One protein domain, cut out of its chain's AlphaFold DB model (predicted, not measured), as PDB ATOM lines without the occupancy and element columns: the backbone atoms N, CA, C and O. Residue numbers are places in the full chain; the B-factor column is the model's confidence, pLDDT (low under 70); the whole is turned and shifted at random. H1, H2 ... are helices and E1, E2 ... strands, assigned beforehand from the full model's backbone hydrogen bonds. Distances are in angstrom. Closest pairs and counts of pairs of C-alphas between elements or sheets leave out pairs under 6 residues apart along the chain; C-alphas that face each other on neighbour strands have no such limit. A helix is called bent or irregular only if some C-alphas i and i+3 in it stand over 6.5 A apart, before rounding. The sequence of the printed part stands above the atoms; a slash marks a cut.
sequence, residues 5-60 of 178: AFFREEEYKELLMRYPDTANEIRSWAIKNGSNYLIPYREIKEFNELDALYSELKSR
ATOM      1  N   ALA A   5      13.012   1.050   8.414       95.12
ATOM      2  CA  ALA A   5      12.796   2.145   9.336       95.12
ATOM      3  C   ALA A   5      11.430   2.789   9.060       95.12
ATOM      4  O   ALA A   5      11.092   3.035   7.898       95.12
ATOM      5  N   PHE A   6      10.647   3.046  10.106       95.81
ATOM      6  CA  PHE A   6       9.327   3.665  10.015       95.81
ATOM      7  C   PHE A   6       9.379   5.153  10.352       95.81
ATOM      8  O   PHE A   6       9.908   5.556  11.390       95.81
ATOM      9  N   PHE A   7       8.742   5.956   9.503       97.19
ATOM     10  CA  PHE A   7       8.577   7.389   9.706       97.19
ATOM     11  C   PHE A   7       7.151   7.814   9.375       97.19
ATOM     12  O   PHE A   7       6.599   7.429   8.342       97.19
ATOM     13  N   ARG A   8       6.565   8.672  10.210       96.62
ATOM     14  CA  ARG A   8       5.394   9.461   9.806       96.62
ATOM     15  C   ARG A   8       5.830  10.570   8.856       96.62
ATOM     16  O   ARG A   8       7.008  10.910   8.784       96.62
ATOM     17  N   GLU A   9       4.883  11.144   8.124       96.62
ATOM     18  CA  GLU A   9       5.178  12.128   7.079       96.62
ATOM     19  C   GLU A   9       6.060  13.296   7.545       96.62
ATOM     20  O   GLU A   9       7.027  13.631   6.861       96.62
ATOM     21  N   GLU A  10       5.770  13.886   8.703       97.06
ATOM     22  CA  GLU A  10       6.573  14.997   9.223       97.06
ATOM     23  C   GLU A  10       7.975  14.540   9.643       97.06
ATOM     24  O   GLU A  10       8.964  15.163   9.271       97.06
ATOM     25  N   GLU A  11       8.091  13.382  10.296       97.62
ATOM     26  CA  GLU A  11       9.385  12.811  10.695       97.62
ATOM     27  C   GLU A  11      10.256  12.474   9.476       97.62
ATOM     28  O   GLU A  11      11.474  12.645   9.506       97.62
ATOM     29  N   TYR A  12       9.628  12.028   8.385       98.06
ATOM     30  CA  TYR A  12      10.290  11.784   7.108       98.06
ATOM     31  C   TYR A  12      10.785  13.088   6.468       98.06
ATOM     32  O   TYR A  12      11.922  13.155   6.004       98.06
ATOM     33  N   LYS A  13       9.971  14.151   6.468       97.69
ATOM     34  CA  LYS A  13      10.400  15.473   5.977       97.69
ATOM     35  C   LYS A  13      11.588  15.994   6.782       97.69
ATOM     36  O   LYS A  13      12.552  16.481   6.197       97.69
ATOM     37  N   GLU A  14      11.545  15.853   8.103       98.06
ATOM     38  CA  GLU A  14      12.649  16.237   8.977       98.06
ATOM     39  C   GLU A  14      13.917  15.414   8.734       98.06
ATOM     40  O   GLU A  14      15.007  15.985   8.712       98.06
ATOM     41  N   LEU A  15      13.790  14.104   8.495       97.88
ATOM     42  CA  LEU A  15      14.914  13.245   8.118       97.88
ATOM     43  C   LEU A  15      15.612  13.789   6.862       97.88
ATOM     44  O   LEU A  15      16.828  13.965   6.854       97.88
ATOM     45  N   LEU A  16      14.848  14.134   5.823       97.75
ATOM     46  CA  LEU A  16      15.405  14.692   4.585       97.75
ATOM     47  C   LEU A  16      16.075  16.061   4.784       97.75
ATOM     48  O   LEU A  16      17.004  16.391   4.054       97.75
ATOM     49  N   MET A  17      15.616  16.858   5.756       97.50
ATOM     50  CA  MET A  17      16.259  18.130   6.109       97.50
ATOM     51  C   MET A  17      17.559  17.932   6.894       97.50
ATOM     52  O   MET A  17      18.487  18.720   6.724       97.50
ATOM     53  N   ARG A  18      17.641  16.897   7.745       96.69
ATOM     54  CA  ARG A  18      18.860  16.558   8.499       96.69
ATOM     55  C   ARG A  18      19.962  15.984   7.611       96.69
ATOM     56  O   ARG A  18      21.132  16.236   7.882       96.69
ATOM     57  N   TYR A  19      19.593  15.260   6.554       95.75
ATOM     58  CA  TYR A  19      20.532  14.620   5.628       95.75
ATOM     59  C   TYR A  19      20.320  15.093   4.180       95.75
ATOM     60  O   TYR A  19      19.906  14.305   3.328       95.75
ATOM     61  N   PRO A  20      20.587  16.376   3.867       95.56
ATOM     62  CA  PRO A  20      20.323  16.927   2.539       95.56
ATOM     63  C   PRO A  20      21.158  16.250   1.442       95.56
ATOM     64  O   PRO A  20      20.644  16.017   0.348       95.56
ATOM     65  N   ASP A  21      22.402  15.870   1.747       93.88
ATOM     66  CA  ASP A  21      23.331  15.270   0.780       93.88
ATOM     67  C   ASP A  21      22.902  13.861   0.338       93.88
ATOM     68  O   ASP A  21      23.154  13.463  -0.798       93.88
ATOM     69  N   THR A  22      22.193  13.121   1.198       94.25
ATOM     70  CA  THR A  22      21.644  11.788   0.889       94.25
ATOM     71  C   THR A  22      20.130  11.785   0.700       94.25
ATOM     72  O   THR A  22      19.539  10.732   0.471       94.25
ATOM     73  N   ALA A  23      19.476  12.949   0.715       95.62
ATOM     74  CA  ALA A  23      18.022  13.056   0.623       95.62
ATOM     75  C   ALA A  23      17.452  12.422  -0.656       95.62
ATOM     76  O   ALA A  23      16.366  11.842  -0.624       95.62
ATOM     77  N   ASN A  24      18.166  12.517  -1.782       95.44
ATOM     78  CA  ASN A  24      17.741  11.889  -3.036       95.44
ATOM     79  C   ASN A  24      17.783  10.359  -2.955       95.44
ATOM     80  O   ASN A  24      16.857   9.709  -3.434       95.44
ATOM     81  N   GLU A  25      18.796   9.806  -2.290       95.12
ATOM     82  CA  GLU A  25      18.919   8.366  -2.069       95.12
ATOM     83  C   GLU A  25      17.853   7.872  -1.085       95.12
ATOM     84  O   GLU A  25      17.157   6.893  -1.321       95.12
ATOM     85  N   ILE A  26      17.606   8.617  -0.007       96.50
ATOM     86  CA  ILE A  26      16.504   8.309   0.910       96.50
ATOM     87  C   ILE A  26      15.162   8.299   0.160       96.50
ATOM     88  O   ILE A  26      14.320   7.439   0.410       96.50
ATOM     89  N   ARG A  27      14.941   9.230  -0.777       96.69
ATOM     90  CA  ARG A  27      13.717   9.273  -1.594       96.69
ATOM     91  C   ARG A  27      13.596   8.103  -2.568       96.69
ATOM     92  O   ARG A  27      12.475   7.643  -2.757       96.69
ATOM     93  N   SER A  28      14.688   7.645  -3.184       95.81
ATOM     94  CA  SER A  28      14.646   6.543  -4.158       95.81
ATOM     95  C   SER A  28      14.256   5.216  -3.502       95.81
ATOM     96  O   SER A  28      13.528   4.428  -4.104       95.81
ATOM     97  N   TRP A  29      14.669   5.009  -2.249       95.19
ATOM     98  CA  TRP A  29      14.363   3.800  -1.480       95.19
ATOM     99  C   TRP A  29      13.106   3.896  -0.613       95.19
ATOM    100  O   TRP A  29      12.585   2.868  -0.176       95.19
ATOM    101  N   ALA A  30      12.600   5.100  -0.340       95.44
ATOM    102  CA  ALA A  30      11.441   5.282   0.523       95.44
ATOM    103  C   ALA A  30      10.155   4.716  -0.096       95.44
ATOM    104  O   ALA A  30       9.695   5.110  -1.166       95.44
ATOM    105  N   ILE A  31       9.496   3.849   0.664       94.44
ATOM    106  CA  ILE A  31       8.228   3.228   0.310       94.44
ATOM    107  C   ILE A  31       7.099   3.967   1.038       94.44
ATOM    108  O   ILE A  31       6.949   3.859   2.256       94.44
ATOM    109  N   LYS A  32       6.262   4.697   0.292       93.56
ATOM    110  CA  LYS A  32       5.151   5.483   0.859       93.56
ATOM    111  C   LYS A  32       3.892   4.644   1.112       93.56
ATOM    112  O   LYS A  32       3.247   4.186   0.173       93.56
ATOM    113  N   ASN A  33       3.491   4.507   2.373       88.88
ATOM    114  CA  ASN A  33       2.276   3.851   2.867       88.88
ATOM    115  C   ASN A  33       1.270   4.883   3.401       88.88
ATOM    116  O   ASN A  33       1.234   5.151   4.602       88.88
ATOM    117  N   GLY A  34       0.445   5.469   2.531       86.44
ATOM    118  CA  GLY A  34      -0.471   6.538   2.948       86.44
ATOM    119  C   GLY A  34       0.310   7.760   3.441       86.44
ATOM    120  O   GLY A  34       1.059   8.353   2.665       86.44
ATOM    121  N   SER A  35       0.158   8.110   4.721       89.25
ATOM    122  CA  SER A  35       0.908   9.178   5.408       89.25
ATOM    123  C   SER A  35       2.210   8.704   6.075       89.25
ATOM    124  O   SER A  35       2.853   9.475   6.781       89.25
ATOM    125  N   ASN A  36       2.591   7.438   5.895       94.56
ATOM    126  CA  ASN A  36       3.772   6.845   6.519       94.56
ATOM    127  C   ASN A  36       4.795   6.428   5.461       94.56
ATOM    128  O   ASN A  36       4.450   6.180   4.305       94.56
ATOM    129  N   TYR A  37       6.051   6.310   5.867       96.25
ATOM    130  CA  TYR A  37       7.171   5.922   5.022       96.25
ATOM    131  C   TYR A  37       7.918   4.757   5.660       96.25
ATOM    132  O   TYR A  37       8.152   4.740   6.869       96.25
ATOM    133  N   LEU A  38       8.288   3.790   4.825       95.69
ATOM    134  CA  LEU A  38       9.182   2.696   5.177       95.69
ATOM    135  C   LEU A  38      10.457   2.826   4.358       95.69
ATOM    136  O   LEU A  38      10.387   2.905   3.135       95.69
ATOM    137  N   ILE A  39      11.607   2.831   5.018       95.69
ATOM    138  CA  ILE A  39      12.905   2.960   4.352       95.69
ATOM    139  C   ILE A  39      13.696   1.677   4.624       95.69
ATOM    140  O   ILE A  39      14.063   1.445   5.781       95.69
ATOM    141  N   PRO A  40      13.926   0.807   3.620       94.00
ATOM    142  CA  PRO A  40      14.902  -0.267   3.773       94.00
ATOM    143  C   PRO A  40      16.270   0.376   3.998       94.00
ATOM    144  O   PRO A  40      16.521   1.438   3.442       94.00
ATOM    145  N   TYR A  41      17.134  -0.207   4.833       92.81
ATOM    146  CA  TYR A  41      18.409   0.462   5.134       92.81
ATOM    147  C   TYR A  41      19.633  -0.440   5.270       92.81
ATOM    148  O   TYR A  41      20.720  -0.027   4.887       92.81
ATOM    149  N   ARG A  42      19.489  -1.678   5.760       90.12
ATOM    150  CA  ARG A  42      20.654  -2.541   6.044       90.12
ATOM    151  C   ARG A  42      21.479  -2.915   4.810       90.12
ATOM    152  O   ARG A  42      22.684  -3.121   4.919       90.12
ATOM    153  N   GLU A  43      20.837  -3.014   3.651       87.75
ATOM    154  CA  GLU A  43      21.471  -3.455   2.401       87.75
ATOM    155  C   GLU A  43      21.884  -2.287   1.490       87.75
ATOM    156  O   GLU A  43      22.373  -2.516   0.388       87.75
ATOM    157  N   ILE A  44      21.722  -1.040   1.945       89.56
ATOM    158  CA  ILE A  44      22.012   0.155   1.146       89.56
ATOM    159  C   ILE A  44      23.366   0.713   1.562       89.56
ATOM    160  O   ILE A  44      23.571   1.144   2.700       89.56
ATOM    161  N   LYS A  45      24.310   0.687   0.623       88.75
ATOM    162  CA  LYS A  45      25.711   1.030   0.870       88.75
ATOM    163  C   LYS A  45      25.863   2.483   1.319       88.75
ATOM    164  O   LYS A  45      26.567   2.753   2.285       88.75
ATOM    165  N   GLU A  46      25.144   3.384   0.669       88.94
ATOM    166  CA  GLU A  46      25.139   4.826   0.904       88.94
ATOM    167  C   GLU A  46      24.692   5.168   2.332       88.94
ATOM    168  O   GLU A  46      25.164   6.135   2.924       88.94
ATOM    169  N   PHE A  47      23.795   4.363   2.913       91.44
ATOM    170  CA  PHE A  47      23.346   4.559   4.292       91.44
ATOM    171  C   PHE A  47      24.355   3.990   5.288       91.44
ATOM    172  O   PHE A  47      24.581   4.594   6.332       91.44
ATOM    173  N   ASN A  48      24.995   2.867   4.948       85.00
ATOM    174  CA  ASN A  48      26.011   2.220   5.780       85.00
ATOM    175  C   ASN A  48      27.306   3.041   5.905       85.00
ATOM    176  O   ASN A  48      28.034   2.873   6.877       85.00
ATOM    177  N   GLU A  49      27.607   3.915   4.943       87.69
ATOM    178  CA  GLU A  49      28.782   4.801   4.981       87.69
ATOM    179  C   GLU A  49      28.598   6.014   5.916       87.69
ATOM    180  O   GLU A  49      29.569   6.695   6.247       87.69
ATOM    181  N   LEU A  50      27.368   6.275   6.376       91.06
ATOM    182  CA  LEU A  50      27.029   7.379   7.273       91.06
ATOM    183  C   LEU A  50      26.500   6.848   8.609       91.06
ATOM    184  O   LEU A  50      25.294   6.688   8.793       91.06
ATOM    185  N   ASP A  51      27.402   6.663   9.575       92.38
ATOM    186  CA  ASP A  51      27.091   6.101  10.901       92.38
ATOM    187  C   ASP A  51      25.888   6.766  11.590       92.38
ATOM    188  O   ASP A  51      25.073   6.083  12.217       92.38
ATOM    189  N   ALA A  52      25.749   8.092  11.464       94.62
ATOM    190  CA  ALA A  52      24.641   8.844  12.053       94.62
ATOM    191  C   ALA A  52      23.289   8.479  11.416       94.62
ATOM    192  O   ALA A  52      22.342   8.151  12.134       94.62
ATOM    193  N   LEU A  53      23.220   8.457  10.079       95.44
ATOM    194  CA  LEU A  53      22.014   8.086   9.340       95.44
ATOM    195  C   LEU A  53      21.654   6.622   9.600       95.44
ATOM    196  O   LEU A  53      20.508   6.320   9.924       95.44
ATOM    197  N   TYR A  54      22.633   5.718   9.515       94.56
ATOM    198  CA  TYR A  54      22.418   4.300   9.785       94.56
ATOM    199  C   TYR A  54      21.869   4.065  11.196       94.56
ATOM    200  O   TYR A  54      20.898   3.327  11.378       94.56
ATOM    201  N   SER A  55      22.459   4.717  12.201       94.06
ATOM    202  CA  SER A  55      22.013   4.610  13.592       94.06
ATOM    203  C   SER A  55      20.595   5.150  13.780       94.06
ATOM    204  O   SER A  55      19.800   4.538  14.492       94.06
ATOM    205  N   GLU A  56      20.250   6.255  13.116       95.19
ATOM    206  CA  GLU A  56      18.905   6.824  13.164       95.19
ATOM    207  C   GLU A  56      17.869   5.902  12.506       95.19
ATOM    208  O   GLU A  56      16.841   5.608  13.119       95.19
ATOM    209  N   LEU A  57      18.158   5.365  11.316       94.88
ATOM    210  CA  LEU A  57      17.287   4.406  10.625       94.88
ATOM    211  C   LEU A  57      17.098   3.131  11.457       94.88
ATOM    212  O   LEU A  57      15.974   2.668  11.642       94.88
ATOM    213  N   LYS A  58      18.182   2.611  12.042       93.25
ATOM    214  CA  LYS A  58      18.138   1.461  12.949       93.25
ATOM    215  C   LYS A  58      17.297   1.732  14.197       93.25
ATOM    216  O   LYS A  58      16.553   0.856  14.622       93.25
ATOM    217  N   SER A  59      17.369   2.936  14.768       92.88
ATOM    218  CA  SER A  59      16.562   3.319  15.942       92.88
ATOM    219  C   SER A  59      15.054   3.366  15.658       92.88
ATOM    220  O   SER A  59      14.240   3.380  16.578       92.88
ATOM    221  N   ARG A  60      14.689   3.394  14.374       94.00
ATOM    222  CA  ARG A  60      13.324   3.492  13.857       94.00
ATOM    223  C   ARG A  60      12.844   2.178  13.232       94.00
ATOM    224  O   ARG A  60      11.859   2.196  12.496       94.00
TER     225      ARG A  60
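Overview. This is residues 5 to 60 of the 178 residues of an uncharacterized protein of Paenibacillus sp. Soil787 (UniProt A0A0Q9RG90). A small three-stranded antiparallel sheet has helices packed over one face: H1 and H2 make a corner there, and H4 packs at the E1 edge, its residue Leu 57 close to Ala 5. The short H3 lies at the far end from the E2-E3 hairpin turn, and the longest axis runs between these ends. The printed part has 56 residues with four named helices and three named strands, in the order E1 H1 H2 E2 E3 H3 H4; the sheet order is E1, E3, E2, and the class is mixed, helices and strands. The whole is compact, with a radius of gyration of the C-alphas of 10.1 A and spans of 29 by 20 by 20 A.

Arrangement. The inner strand E3, residues 36 to 40, has as antiparallel neighbours the edge strands E1, residues 5 to 8, at 161 degrees, and E2, residues 31 to 33, at 153 degrees. Across E1 and E3, N 7 and O 37 are 3.0 A apart, within hydrogen-bond range; across the hairpin of E2 and E3, N 31 and O 38 are 2.8 A apart. H1, residues 9 to 18, is on the sheet over E1 at a height of 8.8 A and only just stands up from it, rising 43 degrees. H2, residues 20 to 29, is on the sheet too; its closest C-alphas to E3 are those of Trp 29 and Ile 39, 6.1 A. H1 and H2 touch only at the corner, the C-alphas of Leu 16 and Ala 23 being 5.0 A apart, at a steep tilt of 43 degrees, opposite ways. H4, residues 51 to 59, is on the same face as H1, at a height of 7.5 A over a local plane fitted to 6 C-alphas; only just over none of the strands, it has 2 C-alphas falling on E1. H1, H2 and H4 with the sheet make two layers, helices on one face. E1, H1, H2 and E2 form a split strand-helix-strand unit, two strands running the same way with E3 between them, and its crossover is right-handed. H3, residues 45 to 48, is not on the sheet and touches H4 only at the corner, and only just, with 3 pairs of C-alphas within 8 A; the closest are those of Phe 47 and Tyr 54, 5.6 A. Every O i to N i+4 pair is within hydrogen-bond range in H1 and H4, 4 of 6 are in H2, and H3 is too short for one.

Along the chain. E3 is 13.5 A from first to last C-alpha, E1 10.4 A and E2 6.5 A; E1 begins at C-alpha 5 (12.796, 2.145, 9.336). H1 is 14.5 A long, H2 15.0 A, H3 5.1 A and H4 12.0 A, ending at C-alpha 59 (16.562, 3.319, 15.942). H2 is irregular: C-alphas 21 and 24 are 7.6 A apart.

Size, cuts and confidence. The two C-alphas farthest apart, those of Gly 34 and Glu 49, are 29.4 A apart, while those of Ala 5 and Arg 60 are 4.7 A apart. The printed part has no cut, and its links are tight. The mean pLDDT of the printed part is 94.1, and no printed residue is under 70.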